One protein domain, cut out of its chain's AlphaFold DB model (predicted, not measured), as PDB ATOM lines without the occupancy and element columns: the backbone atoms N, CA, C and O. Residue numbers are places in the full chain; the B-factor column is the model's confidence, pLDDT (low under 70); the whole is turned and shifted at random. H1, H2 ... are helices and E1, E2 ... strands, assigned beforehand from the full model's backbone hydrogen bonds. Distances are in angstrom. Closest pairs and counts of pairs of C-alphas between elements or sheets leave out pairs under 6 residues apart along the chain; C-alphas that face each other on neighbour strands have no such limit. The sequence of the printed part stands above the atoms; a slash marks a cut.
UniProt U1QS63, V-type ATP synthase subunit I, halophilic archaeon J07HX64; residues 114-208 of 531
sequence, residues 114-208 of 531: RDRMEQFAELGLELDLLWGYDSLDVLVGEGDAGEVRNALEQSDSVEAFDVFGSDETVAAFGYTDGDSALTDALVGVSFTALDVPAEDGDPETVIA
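What this domain is: This is residues 114 to 208 of the 531 residues of the protein "V-type ATP synthase subunit I" of halophilic archaeon J07HX64 (UniProt U1QS63). A strongly twisted four-stranded sheet has helix H2 along one face and the short helix H3 packed near one end of its strands, while H1 and H4, the first and last elements, pair up side by side as a small helical head at the far end of the long axis. H1 reaches the sheet with residues 118 to 121, and H4 does not reach it. The printed part has 95 residues with four named helices and four named strands, in the order H1 E1 H2 E2 E3 H3 E4 H4; the sheet runs E2 E3 E1 E4, all antiparallel, and the class is mixed, helices and strands. It is compact, with a radius of gyration of the C-alphas of 12.9 A, and spans 42 by 27 by 16 A.

How they stand to each other: H1, residues 114 to 121, touches H4, residues 203 to 208, at a steep tilt of 37 degrees, only just past shallow, opposite ways; their closest C-alphas, Ala 121 and Pro 203, are 5.0 A apart. E1, residues 137 to 143, and E3, residues 169 to 176, are inner strands and antiparallel neighbours, with N 139 and O 172 within hydrogen-bond range at 3.0 A. H1 is on the sheet at a height over the sheet of 10.9 A. H2, residues 145 to 152, is on the opposite face at a height over the sheet of 7.2 A and runs along the strands, at 19 degrees to E3 on the local plane. E2, residues 158 to 165, an edge strand, forms a hairpin with E3; N 162 and O 173 are 2.9 A apart. The closest C-alphas of H2 and E2, Arg 149 and Val 163, are 6.5 A apart. H3, residues 181 to 185, is on the sheet at a height of 6.4 A and only just touches H2, with 3 pairs of C-alphas within 8 A; the closest are Leu 152 and Ala 185, 6.0 A. E4, residues 191 to 193, the other edge strand, is the antiparallel neighbour of E1, with N 142 and O 192 at 2.9 A. E1, H2, E2, with E3 between E1 and E2 in the sheet, and E3, H3, E4, with E1 between E3 and E4 in the sheet, are split strand-helix-strand units, two strands of one sheet that are not neighbours with a helix between them along the chain, and both crossovers are right-handed. Every O i to N i+4 pair is within hydrogen-bond range in H2, H3 and H4, and 2 of 4 are in H1.

Where its parts are: H1 begins at C-alpha 114, (-40.099, 14.409, -41.631), and measures 10.1 A from first to last C-alpha. E1 measures 17.4 A, H2 10.6 A, E2 19.3 A and E3 21.9 A; E3 begins at C-alpha 169, (-50.439, 24.184, -36.661). H3 and E4 are short, and H4 ends at C-alpha 208, (-40.938, 13.619, -50.581).

The domain as a whole: The two C-alphas farthest apart, those of Asp 156 and Ala 208, are 41.9 A apart. The printed part has no cut, and its one long link, H1 to E1, has 15 residues. The mean pLDDT of the printed part is 88.3, and residues 167 and 179 are under 70.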
ATOM      1  N   ARG A 114     -38.773  14.600 -41.017       95.12
ATOM      2  CA  ARG A 114     -40.099  14.409 -41.631       95.12
ATOM      3  C   ARG A 114     -41.189  14.930 -40.701       95.12
ATOM      4  O   ARG A 114     -41.920  15.825 -41.104       95.12
ATOM      5  N   ASP A 115     -41.225  14.456 -39.455       92.38
ATOM      6  CA  ASP A 115     -42.240  14.833 -38.458       92.38
ATOM      7  C   ASP A 115     -42.279  16.354 -38.234       92.38
ATOM      8  O   ASP A 115     -43.341  16.949 -38.054       92.38
ATOM      9  N   ARG A 116     -41.113  17.014 -38.294       90.69
ATOM     10  CA  ARG A 116     -41.023  18.478 -38.259       90.69
ATOM     11  C   ARG A 116     -41.615  19.122 -39.515       90.69
ATOM     12  O   ARG A 116     -42.323  20.114 -39.397       90.69
ATOM     13  N   MET A 117     -41.305  18.610 -40.705       91.62
ATOM     14  CA  MET A 117     -41.801  19.176 -41.966       91.62
ATOM     15  C   MET A 117     -43.303  18.944 -42.168       91.62
ATOM     16  O   MET A 117     -43.959  19.806 -42.746       91.62
ATOM     17  N   GLU A 118     -43.869  17.853 -41.641       90.69
ATOM     18  CA  GLU A 118     -45.315  17.587 -41.652       90.69
ATOM     19  C   GLU A 118     -46.106  18.724 -40.982       90.69
ATOM     20  O   GLU A 118     -47.076  19.213 -41.560       90.69
ATOM     21  N   GLN A 119     -45.630  19.241 -39.842       89.62
ATOM     22  CA  GLN A 119     -46.227  20.399 -39.154       89.62
ATOM     23  C   GLN A 119     -46.270  21.644 -40.059       89.62
ATOM     24  O   GLN A 119     -47.271  22.357 -40.116       89.62
ATOM     25  N   PHE A 120     -45.202  21.904 -40.820       91.00
ATOM     26  CA  PHE A 120     -45.169  23.034 -41.755       91.00
ATOM     27  C   PHE A 120     -46.018  22.788 -43.014       91.00
ATOM     28  O   PHE A 120     -46.593  23.740 -43.542       91.00
ATOM     29  N   ALA A 121     -46.163  21.539 -43.468       90.00
ATOM     30  CA  ALA A 121     -47.021  21.187 -44.602       90.00
ATOM     31  C   ALA A 121     -48.507  21.497 -44.333       90.00
ATOM     32  O   ALA A 121     -49.202  21.982 -45.227       90.00
ATOM     33  N   GLU A 122     -48.982  21.328 -43.093       87.44
ATOM     34  CA  GLU A 122     -50.353  21.691 -42.689       87.44
ATOM     35  C   GLU A 122     -50.708  23.167 -42.923       87.44
ATOM     36  O   GLU A 122     -51.882  23.505 -43.109       87.44
ATOM     37  N   LEU A 123     -49.712  24.060 -42.928       88.81
ATOM     38  CA  LEU A 123     -49.916  25.489 -43.175       88.81
ATOM     39  C   LEU A 123     -50.307  25.780 -44.630       88.81
ATOM     40  O   LEU A 123     -50.932  26.810 -44.895       88.81
ATOM     41  N   GLY A 124     -49.927  24.905 -45.571       87.19
ATOM     42  CA  GLY A 124     -50.082  25.133 -47.009       87.19
ATOM     43  C   GLY A 124     -49.293  26.346 -47.521       87.19
ATOM     44  O   GLY A 124     -49.764  27.044 -48.424       87.19
ATOM     45  N   LEU A 125     -48.137  26.633 -46.909       89.38
ATOM     46  CA  LEU A 125     -47.244  27.748 -47.236       89.38
ATOM     47  C   LEU A 125     -45.833  27.234 -47.554       89.38
ATOM     48  O   LEU A 125     -45.337  26.328 -46.890       89.38
ATOM     49  N   GLU A 126     -45.176  27.858 -48.534       91.50
ATOM     50  CA  GLU A 126     -43.753  27.643 -48.836       91.50
ATOM     51  C   GLU A 126     -42.889  28.177 -47.668       91.50
ATOM     52  O   GLU A 126     -43.202  29.218 -47.084       91.50
ATOM     53  N   LEU A 127     -41.817  27.465 -47.297       89.56
ATOM     54  CA  LEU A 127     -41.012  27.748 -46.097       89.56
ATOM     55  C   LEU A 127     -40.330  29.122 -46.142       89.56
ATOM     56  O   LEU A 127     -40.225  29.790 -45.113       89.56
ATOM     57  N   ASP A 128     -39.935  29.591 -47.326       90.12
ATOM     58  CA  ASP A 128     -39.354  30.922 -47.541       90.12
ATOM     59  C   ASP A 128     -40.343  32.075 -47.277       90.12
ATOM     60  O   ASP A 128     -39.925  33.218 -47.092       90.12
ATOM     61  N   LEU A 129     -41.646  31.784 -47.170       89.81
ATOM     62  CA  LEU A 129     -42.665  32.743 -46.732       89.81
ATOM     63  C   LEU A 129     -42.793  32.833 -45.203       89.81
ATOM     64  O   LEU A 129     -43.586  33.633 -44.714       89.81
ATOM     65  N   LEU A 130     -42.063  32.022 -44.432       89.69
ATOM     66  CA  LEU A 130     -42.158  31.977 -42.966       89.69
ATOM     67  C   LEU A 130     -41.016  32.726 -42.255       89.69
ATOM     68  O   LEU A 130     -41.039  32.853 -41.031       89.69
ATOM     69  N   TRP A 131     -40.021  33.242 -42.987       87.81
ATOM     70  CA  TRP A 131     -38.857  33.923 -42.410       87.81
ATOM     71  C   TRP A 131     -38.309  35.045 -43.314       87.81
ATOM     72  O   TRP A 131     -38.757  35.256 -44.435       87.81
ATOM     73  N   GLY A 132     -37.335  35.817 -42.812       85.62
ATOM     74  CA  GLY A 132     -36.552  36.756 -43.636       85.62
ATOM     75  C   GLY A 132     -37.155  38.147 -43.889       85.62
ATOM     76  O   GLY A 132     -36.594  38.910 -44.677       85.62
ATOM     77  N   TYR A 133     -38.255  38.517 -43.228       86.38
ATOM     78  CA  TYR A 133     -38.869  39.846 -43.364       86.38
ATOM     79  C   TYR A 133     -38.187  40.921 -42.498       86.38
ATOM     80  O   TYR A 133     -37.981  40.734 -41.304       86.38
ATOM     81  N   ASP A 134     -37.920  42.099 -43.078       83.62
ATOM     82  CA  ASP A 134     -37.388  43.277 -42.357       83.62
ATOM     83  C   ASP A 134     -38.464  44.076 -41.585       83.62
ATOM     84  O   ASP A 134     -38.139  44.942 -40.772       83.62
ATOM     85  N   SER A 135     -39.747  43.889 -41.917       82.50
ATOM     86  CA  SER A 135     -40.848  44.775 -41.492       82.50
ATOM     87  C   SER A 135     -42.114  44.032 -41.065       82.50
ATOM     88  O   SER A 135     -43.203  44.601 -41.118       82.50
ATOM     89  N   LEU A 136     -42.002  42.743 -40.763       86.69
ATOM     90  CA  LEU A 136     -43.122  41.895 -40.383       86.69
ATOM     91  C   LEU A 136     -42.594  40.813 -39.440       86.69
ATOM     92  O   LEU A 136     -41.616  40.144 -39.759       86.69
ATOM     93  N   ASP A 137     -43.233  40.681 -38.285       88.75
ATOM     94  CA  ASP A 137     -42.953  39.654 -37.284       88.75
ATOM     95  C   ASP A 137     -43.737  38.390 -37.680       88.75
ATOM     96  O   ASP A 137     -44.937  38.477 -37.974       88.75
ATOM     97  N   VAL A 138     -43.066  37.238 -37.751       90.25
ATOM     98  CA  VAL A 138     -43.678  35.941 -38.093       90.25
ATOM     99  C   VAL A 138     -43.464  34.989 -36.932       90.25
ATOM    100  O   VAL A 138     -42.337  34.803 -36.477       90.25
ATOM    101  N   LEU A 139     -44.541  34.352 -36.482       91.56
ATOM    102  CA  LEU A 139     -44.482  33.321 -35.457       91.56
ATOM    103  C   LEU A 139     -45.310  32.114 -35.889       91.56
ATOM    104  O   LEU A 139     -46.517  32.221 -36.109       91.56
ATOM    105  N   VAL A 140     -44.649  30.965 -35.994       92.62
ATOM    106  CA  VAL A 140     -45.277  29.670 -36.278       92.62
ATOM    107  C   VAL A 140     -45.335  28.860 -34.989       92.62
ATOM    108  O   VAL A 140     -44.448  28.983 -34.143       92.62
ATOM    109  N   GLY A 141     -46.388  28.072 -34.796       92.00
ATOM    110  CA  GLY A 141     -46.553  27.274 -33.589       92.00
ATOM    111  C   GLY A 141     -47.829  26.445 -33.547       92.00
ATOM    112  O   GLY A 141     -48.728  26.618 -34.368       92.00
ATOM    113  N   GLU A 142     -47.910  25.563 -32.557       91.62
ATOM    114  CA  GLU A 142     -49.113  24.782 -32.260       91.62
ATOM    115  C   GLU A 142     -50.147  25.658 -31.531       91.62
ATOM    116  O   GLU A 142     -49.807  26.285 -30.520       91.62
ATOM    117  N   GLY A 143     -51.405  25.694 -31.981       89.75
ATOM    118  CA  GLY A 143     -52.475  26.434 -31.295       89.75
ATOM    119  C   GLY A 143     -53.757  26.644 -32.108       89.75
ATOM    120  O   GLY A 143     -53.804  26.403 -33.305       89.75
ATOM    121  N   ASP A 144     -54.814  27.146 -31.462       90.12
ATOM    122  CA  ASP A 144     -56.109  27.410 -32.113       90.12
ATOM    123  C   ASP A 144     -56.064  28.718 -32.935       90.12
ATOM    124  O   ASP A 144     -55.912  29.819 -32.390       90.12
ATOM    125  N   ALA A 145     -56.237  28.617 -34.260       90.06
ATOM    126  CA  ALA A 145     -56.206  29.760 -35.185       90.06
ATOM    127  C   ALA A 145     -57.287  30.827 -34.907       90.06
ATOM    128  O   ALA A 145     -57.174  31.980 -35.349       90.06
ATOM    129  N   GLY A 146     -58.360  30.463 -34.204       89.88
ATOM    130  CA  GLY A 146     -59.395  31.366 -33.723       89.88
ATOM    131  C   GLY A 146     -58.957  32.133 -32.476       89.88
ATOM    132  O   GLY A 146     -59.127  33.352 -32.432       89.88
ATOM    133  N   GLU A 147     -58.383  31.472 -31.472       91.00
ATOM    134  CA  GLU A 147     -57.860  32.126 -30.263       91.00
ATOM    135  C   GLU A 147     -56.690  33.063 -30.586       91.00
ATOM    136  O   GLU A 147     -56.715  34.221 -30.160       91.00
ATOM    137  N   VAL A 148     -55.737  32.619 -31.417       92.12
ATOM    138  CA  VAL A 148     -54.614  33.434 -31.923       92.12
ATOM    139  C   VAL A 148     -55.134  34.707 -32.600       92.12
ATOM    140  O   VAL A 148     -54.766  35.819 -32.220       92.12
ATOM    141  N   ARG A 149     -56.076  34.570 -33.543       91.81
ATOM    142  CA  ARG A 149     -56.704  35.703 -34.243       91.81
ATOM    143  C   ARG A 149     -57.432  36.655 -33.285       91.81
ATOM    144  O   ARG A 149     -57.242  37.863 -33.376       91.81
ATOM    145  N   ASN A 150     -58.215  36.133 -32.339       92.25
ATOM    146  CA  ASN A 150     -58.914  36.955 -31.343       92.25
ATOM    147  C   ASN A 150     -57.950  37.728 -30.425       92.25
ATOM    148  O   ASN A 150     -58.292  38.824 -29.981       92.25
ATOM    149  N   ALA A 151     -56.783  37.170 -30.097       92.19
ATOM    150  CA  ALA A 151     -55.779  37.844 -29.277       92.19
ATOM    151  C   ALA A 151     -55.088  38.982 -30.046       92.19
ATOM    152  O   ALA A 151     -54.987  40.096 -29.529       92.19
ATOM    153  N   LEU A 152     -54.723  38.742 -31.311       91.19
ATOM    154  CA  LEU A 152     -54.145  39.760 -32.194       91.19
ATOM    155  C   LEU A 152     -55.118  40.930 -32.443       91.19
ATOM    156  O   LEU A 152     -54.702  42.081 -32.348       91.19
ATOM    157  N   GLU A 153     -56.423  40.676 -32.633       91.06
ATOM    158  CA  GLU A 153     -57.456  41.733 -32.739       91.06
ATOM    159  C   GLU A 153     -57.586  42.624 -31.486       91.06
ATOM    160  O   GLU A 153     -58.117  43.733 -31.567       91.06
ATOM    161  N   GLN A 154     -57.153  42.137 -30.320       89.50
ATOM    162  CA  GLN A 154     -57.233  42.846 -29.039       89.50
ATOM    163  C   GLN A 154     -55.917  43.532 -28.641       89.50
ATOM    164  O   GLN A 154     -55.884  44.213 -27.613       89.50
ATOM    165  N   SER A 155     -54.846  43.361 -29.421       87.19
ATOM    166  CA  SER A 155     -53.538  43.945 -29.140       87.19
ATOM    167  C   SER A 155     -53.422  45.362 -29.702       87.19
ATOM    168  O   SER A 155     -53.534  45.575 -30.905       87.19
ATOM    169  N   ASP A 156     -53.108  46.332 -28.840       84.31
ATOM    170  CA  ASP A 156     -52.756  47.699 -29.260       84.31
ATOM    171  C   ASP A 156     -51.363  47.772 -29.943       84.31
ATOM    172  O   ASP A 156     -50.982  48.838 -30.425       84.31
ATOM    173  N   SER A 157     -50.592  46.673 -29.966       82.88
ATOM    174  CA  SER A 157     -49.192  46.617 -30.439       82.88
ATOM    175  C   SER A 157     -49.012  46.012 -31.841       82.88
ATOM    176  O   SER A 157     -47.880  45.889 -32.314       82.88
ATOM    177  N   VAL A 158     -50.102  45.599 -32.494       86.38
ATOM    178  CA  VAL A 158     -50.104  44.953 -33.817       86.38
ATOM    179  C   VAL A 158     -50.980  45.791 -34.753       86.38
ATOM    180  O   VAL A 158     -52.198  45.822 -34.594       86.38
ATOM    181  N   GLU A 159     -50.387  46.509 -35.715       86.31
ATOM    182  CA  GLU A 159     -51.151  47.441 -36.571       86.31
ATOM    183  C   GLU A 159     -52.008  46.715 -37.620       86.31
ATOM    184  O   GLU A 159     -53.086  47.179 -38.000       86.31
ATOM    185  N   ALA A 160     -51.504  45.585 -38.116       89.25
ATOM    186  CA  ALA A 160     -52.161  44.708 -39.073       89.25
ATOM    187  C   ALA A 160     -51.613  43.289 -38.905       89.25
ATOM    188  O   ALA A 160     -50.426  43.122 -38.634       89.25
ATOM    189  N   PHE A 161     -52.454  42.275 -39.097       92.44
ATOM    190  CA  PHE A 161     -52.045  40.877 -39.003       92.44
ATOM    191  C   PHE A 161     -52.819  39.993 -39.988       92.44
ATOM    192  O   PHE A 161     -53.891  40.377 -40.463       92.44
ATOM    193  N   ASP A 162     -52.296  38.796 -40.245       91.94
ATOM    194  CA  ASP A 162     -53.042  37.675 -40.822       91.94
ATOM    195  C   ASP A 162     -52.629  36.360 -40.133       91.94
ATOM    196  O   ASP A 162     -51.587  36.295 -39.478       91.94
ATOM    197  N   VAL A 163     -53.469  35.325 -40.218       91.62
ATOM    198  CA  VAL A 163     -53.251  34.035 -39.538       91.62
ATOM    199  C   VAL A 163     -53.627  32.882 -40.466       91.62
ATOM    200  O   VAL A 163     -54.804  32.714 -40.807       91.62
ATOM    201  N   PHE A 164     -52.628  32.078 -40.824       89.94
ATOM    202  CA  PHE A 164     -52.721  30.892 -41.677       89.94
ATOM    203  C   PHE A 164     -52.595  29.613 -40.837       89.94
ATOM    204  O   PHE A 164     -52.123  29.669 -39.702       89.94
ATOM    205  N   GLY A 165     -52.999  28.470 -41.396       83.00
ATOM    206  CA  GLY A 165     -52.954  27.170 -40.720       83.00
ATOM    207  C   GLY A 165     -54.316  26.616 -40.293       83.00
ATOM    208  O   GLY A 165     -55.371  27.128 -40.687       83.00
ATOM    209  N   SER A 166     -54.262  25.525 -39.532       73.69
ATOM    210  CA  SER A 166     -55.384  24.672 -39.124       73.69
ATOM    211  C   SER A 166     -55.754  24.894 -37.642       73.69
ATOM    212  O   SER A 166     -55.457  25.944 -37.075       73.69
ATOM    213  N   ASP A 167     -56.442  23.930 -37.018       68.06
ATOM    214  CA  ASP A 167     -56.676  23.916 -35.565       68.06
ATOM    215  C   ASP A 167     -55.472  23.327 -34.781       68.06
ATOM    216  O   ASP A 167     -55.493  23.334 -33.550       68.06
ATOM    217  N   GLU A 168     -54.450  22.800 -35.476       80.50
ATOM    218  CA  GLU A 168     -53.253  22.175 -34.887       80.50
ATOM    219  C   GLU A 168     -52.008  23.051 -35.104       80.50
ATOM    220  O   GLU A 168     -51.493  23.590 -34.121       80.50
ATOM    221  N   THR A 169     -51.582  23.295 -36.352       90.25
ATOM    222  CA  THR A 169     -50.439  24.184 -36.661       90.25
ATOM    223  C   THR A 169     -50.878  25.531 -37.245       90.25
ATOM    224  O   THR A 169     -51.683  25.588 -38.177       90.25
ATOM    225  N   VAL A 170     -50.328  26.633 -36.720       93.00
ATOM    226  CA  VAL A 170     -50.716  28.018 -37.045       93.00
ATOM    227  C   VAL A 170     -49.504  28.913 -37.299       93.00
ATOM    228  O   VAL A 170     -48.550  28.934 -36.524       93.00
ATOM    229  N   ALA A 171     -49.579  29.728 -38.354       93.56
ATOM    230  CA  ALA A 171     -48.621  30.784 -38.671       93.56
ATOM    231  C   ALA A 171     -49.286  32.164 -38.554       93.56
ATOM    232  O   ALA A 171     -50.191  32.506 -39.321       93.56
ATOM    233  N   ALA A 172     -48.828  32.964 -37.593       92.44
ATOM    234  CA  ALA A 172     -49.249  34.343 -37.389       92.44
ATOM    235  C   ALA A 172     -48.243  35.311 -38.026       92.44
ATOM    236  O   ALA A 172     -47.041  35.233 -37.780       92.44
ATOM    237  N   PHE A 173     -48.760  36.253 -38.809       92.94
ATOM    238  CA  PHE A 173     -48.010  37.309 -39.482       92.94
ATOM    239  C   PHE A 173     -48.485  38.649 -38.928       92.94
ATOM    240  O   PHE A 173     -49.687  38.906 -38.965       92.94
ATOM    241  N   GLY A 174     -47.595  39.527 -38.460       91.31
ATOM    242  CA  GLY A 174     -48.001  40.838 -37.947       91.31
ATOM    243  C   GLY A 174     -47.037  41.972 -38.266       91.31
ATOM    244  O   GLY A 174     -45.825  41.857 -38.114       91.31
ATOM    245  N   TYR A 175     -47.593  43.109 -38.676       90.19
ATOM    246  CA  TYR A 175     -46.865  44.368 -38.760       90.19
ATOM    247  C   TYR A 175     -46.842  45.014 -37.369       90.19
ATOM    248  O   TYR A 175     -47.892  45.382 -36.831       90.19
ATOM    249  N   THR A 176     -45.653  45.112 -36.777       82.62
ATOM    250  CA  THR A 176     -45.449  45.490 -35.374       82.62
ATOM    251  C   THR A 176     -44.522  46.699 -35.227       82.62
ATOM    252  O   THR A 176     -43.632  46.938 -36.041       82.62
ATOM    253  N   ASP A 177     -44.704  47.451 -34.138       73.06
ATOM    254  CA  ASP A 177     -43.870  48.614 -33.786       73.06
ATOM    255  C   ASP A 177     -42.531  48.240 -33.098       73.06
ATOM    256  O   ASP A 177     -41.786  49.119 -32.649       73.06
ATOM    257  N   GLY A 178     -42.201  46.947 -32.991       71.12
ATOM    258  CA  GLY A 178     -40.941  46.476 -32.413       71.12
ATOM    259  C   GLY A 178     -40.832  44.957 -32.277       71.12
ATOM    260  O   GLY A 178     -41.830  44.237 -32.346       71.12
ATOM    261  N   ASP A 179     -39.601  44.495 -32.046       67.81
ATOM    262  CA  ASP A 179     -39.263  43.081 -31.847       67.81
ATOM    263  C   ASP A 179     -40.128  42.445 -30.739       67.81
ATOM    264  O   ASP A 179     -40.322  43.044 -29.676       67.81
ATOM    265  N   SER A 180     -40.592  41.207 -30.945       76.00
ATOM    266  CA  SER A 180     -41.372  40.386 -29.995       76.00
ATOM    267  C   SER A 180     -42.782  40.878 -29.632       76.00
ATOM    268  O   SER A 180     -43.461  40.238 -28.827       76.00
ATOM    269  N   ALA A 181     -43.282  41.948 -30.258       83.81
ATOM    270  CA  ALA A 181     -44.647  42.429 -30.034       83.81
ATOM    271  C   ALA A 181     -45.733  41.418 -30.459       83.81
ATOM    272  O   ALA A 181     -46.822  41.428 -29.877       83.81
ATOM    273  N   LEU A 182     -45.450  40.528 -31.423       86.94
ATOM    274  CA  LEU A 182     -46.365  39.443 -31.792       86.94
ATOM    275  C   LEU A 182     -46.439  38.376 -30.689       86.94
ATOM    276  O   LEU A 182     -47.528  37.966 -30.290       86.94
ATOM    277  N   THR A 183     -45.289  37.993 -30.130       88.44
ATOM    278  CA  THR A 183     -45.190  37.065 -28.994       88.44
ATOM    279  C   THR A 183     -45.890  37.620 -27.753       88.44
ATOM    280  O   THR A 183     -46.657  36.904 -27.109       88.44
ATOM    281  N   ASP A 184     -45.693  38.907 -27.445       88.12
ATOM    282  CA  ASP A 184     -46.366  39.595 -26.334       88.12
ATOM    283  C   ASP A 184     -47.896  39.642 -26.518       88.12
ATOM    284  O   ASP A 184     -48.641  39.488 -25.547       88.12
ATOM    285  N   ALA A 185     -48.384  39.802 -27.755       89.12
ATOM    286  CA  ALA A 185     -49.815  39.800 -28.070       89.12
ATOM    287  C   ALA A 185     -50.492  38.434 -27.841       89.12
ATOM    288  O   ALA A 185     -51.697  38.382 -27.592       89.12
ATOM    289  N   LEU A 186     -49.730  37.337 -27.889       89.88
ATOM    290  CA  LEU A 186     -50.221  35.969 -27.683       89.88
ATOM    291  C   LEU A 186     -50.080  35.482 -26.229       89.88
ATOM    292  O   LEU A 186     -50.480  34.361 -25.903       89.88
ATOM    293  N   VAL A 187     -49.581  36.322 -25.311       89.00
ATOM    294  CA  VAL A 187     -49.459  35.981 -23.885       89.00
ATOM    295  C   VAL A 187     -50.836  35.703 -23.268       89.00
ATOM    296  O   VAL A 187     -51.628  36.606 -22.999       89.00
ATOM    297  N   GLY A 188     -51.088  34.428 -22.966       86.06
ATOM    298  CA  GLY A 188     -52.340  33.947 -22.373       86.06
ATOM    299  C   GLY A 188     -53.231  33.143 -23.324       86.06
ATOM    300  O   GLY A 188     -54.221  32.585 -22.851       86.06
ATOM    301  N   VAL A 189     -52.865  33.040 -24.605       91.38
ATOM    302  CA  VAL A 189     -53.378  32.027 -25.544       91.38
ATOM    303  C   VAL A 189     -52.620  30.715 -25.320       91.38
ATOM    304  O   VAL A 189     -51.452  30.733 -24.921       91.38
ATOM    305  N   SER A 190     -53.253  29.564 -25.560       89.38
ATOM    306  CA  SER A 190     -52.520  28.298 -25.688       89.38
ATOM    307  C   SER A 190     -51.849  28.236 -27.059       89.38
ATOM    308  O   SER A 190     -52.465  27.800 -28.029       89.38
ATOM    309  N   PHE A 191     -50.609  28.719 -27.117       91.19
ATOM    310  CA  PHE A 191     -49.772  28.713 -28.311       91.19
ATOM    311  C   PHE A 191     -48.343  28.276 -27.954       91.19
ATOM    312  O   PHE A 191     -47.736  28.853 -27.046       91.19
ATOM    313  N   THR A 192     -47.807  27.281 -28.661       91.94
ATOM    314  CA  THR A 192     -46.431  26.784 -28.496       91.94
ATOM    315  C   THR A 192     -45.632  27.122 -29.748       91.94
ATOM    316  O   THR A 192     -45.847  26.511 -30.787       91.94
ATOM    317  N   ALA A 193     -44.715  28.089 -29.665       90.19
ATOM    318  CA  ALA A 193     -43.894  28.476 -30.811       90.19
ATOM    319  C   ALA A 193     -42.989  27.323 -31.288       90.19
ATOM    320  O   ALA A 193     -42.350  26.655 -30.471       90.19
ATOM    321  N   LEU A 194     -42.920  27.142 -32.607       90.19
ATOM    322  CA  LEU A 194     -42.055  26.197 -33.310       90.19
ATOM    323  C   LEU A 194     -40.904  26.958 -33.982       90.19
ATOM    324  O   LEU A 194     -41.108  28.020 -34.574       90.19
ATOM    325  N   ASP A 195     -39.691  26.406 -33.917       88.31
ATOM    326  CA  ASP A 195     -38.535  26.950 -34.634       88.31
ATOM    327  C   ASP A 195     -38.674  26.675 -36.141       88.31
ATOM    328  O   ASP A 195     -38.569  25.531 -36.593       88.31
ATOM    329  N   VAL A 196     -38.905  27.733 -36.925       87.62
ATOM    330  CA  VAL A 196     -39.014  27.655 -38.390       87.62
ATOM    331  C   VAL A 196     -37.653  27.271 -38.997       87.62
ATOM    332  O   VAL A 196     -36.667  27.980 -38.766       87.62
ATOM    333  N   PRO A 197     -37.558  26.184 -39.789       85.94
ATOM    334  CA  PRO A 197     -36.328  25.835 -40.485       85.94
ATOM    335  C   PRO A 197     -36.026  26.868 -41.578       85.94
ATOM    336  O   PRO A 197     -36.884  27.195 -42.393       85.94
ATOM    337  N   ALA A 198     -34.784  27.354 -41.625       83.50
ATOM    338  CA  ALA A 198     -34.294  28.246 -42.680       83.50
ATOM    339  C   ALA A 198     -33.949  27.451 -43.958       83.50
ATOM    340  O   ALA A 198     -32.801  27.420 -44.405       83.50
ATOM    341  N   GLU A 199     -34.954  26.758 -44.487       83.69
ATOM    342  CA  GLU A 199     -34.937  26.011 -45.744       83.69
ATOM    343  C   GLU A 199     -35.876  26.714 -46.751       83.69
ATOM    344  O   GLU A 199     -36.782  27.449 -46.348       83.69
ATOM    345  N   ASP A 200     -35.631  26.538 -48.053       86.38
ATOM    346  CA  ASP A 200     -36.407  27.167 -49.134       86.38
ATOM    347  C   ASP A 200     -37.382  26.152 -49.759       86.38
ATOM    348  O   ASP A 200     -37.012  24.993 -49.968       86.38
ATOM    349  N   GLY A 201     -38.572  26.603 -50.176       87.88
ATOM    350  CA  GLY A 201     -39.508  25.808 -50.974       87.88
ATOM    351  C   GLY A 201     -40.653  25.149 -50.201       87.88
ATOM    352  O   GLY A 201     -40.917  25.435 -49.035       87.88
ATOM    353  N   ASP A 202     -41.393  24.295 -50.903       92.12
ATOM    354  CA  ASP A 202     -42.641  23.695 -50.432       92.12
ATOM    355  C   ASP A 202     -42.403  22.500 -49.473       92.12
ATOM    356  O   ASP A 202     -41.656  21.580 -49.831       92.12
ATOM    357  N   PRO A 203     -43.037  22.464 -48.280       92.69
ATOM    358  CA  PRO A 203     -42.851  21.383 -47.310       92.69
ATOM    359  C   PRO A 203     -43.205  19.979 -47.825       92.69
ATOM    360  O   PRO A 203     -42.490  19.036 -47.493       92.69
ATOM    361  N   GLU A 204     -44.253  19.812 -48.650       92.69
ATOM    362  CA  GLU A 204     -44.610  18.493 -49.213       92.69
ATOM    363  C   GLU A 204     -43.486  17.966 -50.121       92.69
ATOM    364  O   GLU A 204     -43.182  16.772 -50.133       92.69
ATOM    365  N   THR A 205     -42.817  18.868 -50.844       94.19
ATOM    366  CA  THR A 205     -41.654  18.542 -51.680       94.19
ATOM    367  C   THR A 205     -40.449  18.123 -50.830       94.19
ATOM    368  O   THR A 205     -39.803  17.125 -51.146       94.19
ATOM    369  N   VAL A 206     -40.173  18.824 -49.722       92.44
ATOM    370  CA  VAL A 206     -39.090  18.455 -48.787       92.44
ATOM    371  C   VAL A 206     -39.367  17.105 -48.115       92.44
ATOM    372  O   VAL A 206     -38.449  16.297 -47.971       92.44
ATOM    373  N   ILE A 207     -40.622  16.819 -47.752       95.25
ATOM    374  CA  ILE A 207     -41.039  15.509 -47.225       95.25
ATOM    375  C   ILE A 207     -40.783  14.405 -48.258       95.25
ATOM    376  O   ILE A 207     -40.182  13.392 -47.913       95.25
ATOM    377  N   ALA A 208     -41.160  14.608 -49.524       95.69
ATOM    378  CA  ALA A 208     -40.938  13.619 -50.581       95.69
ATOM    379  C   ALA A 208     -39.443  13.331 -50.837       95.69
ATOM    380  O   ALA A 208     -39.068  12.182 -51.090       95.69
TER     381      ALA A 208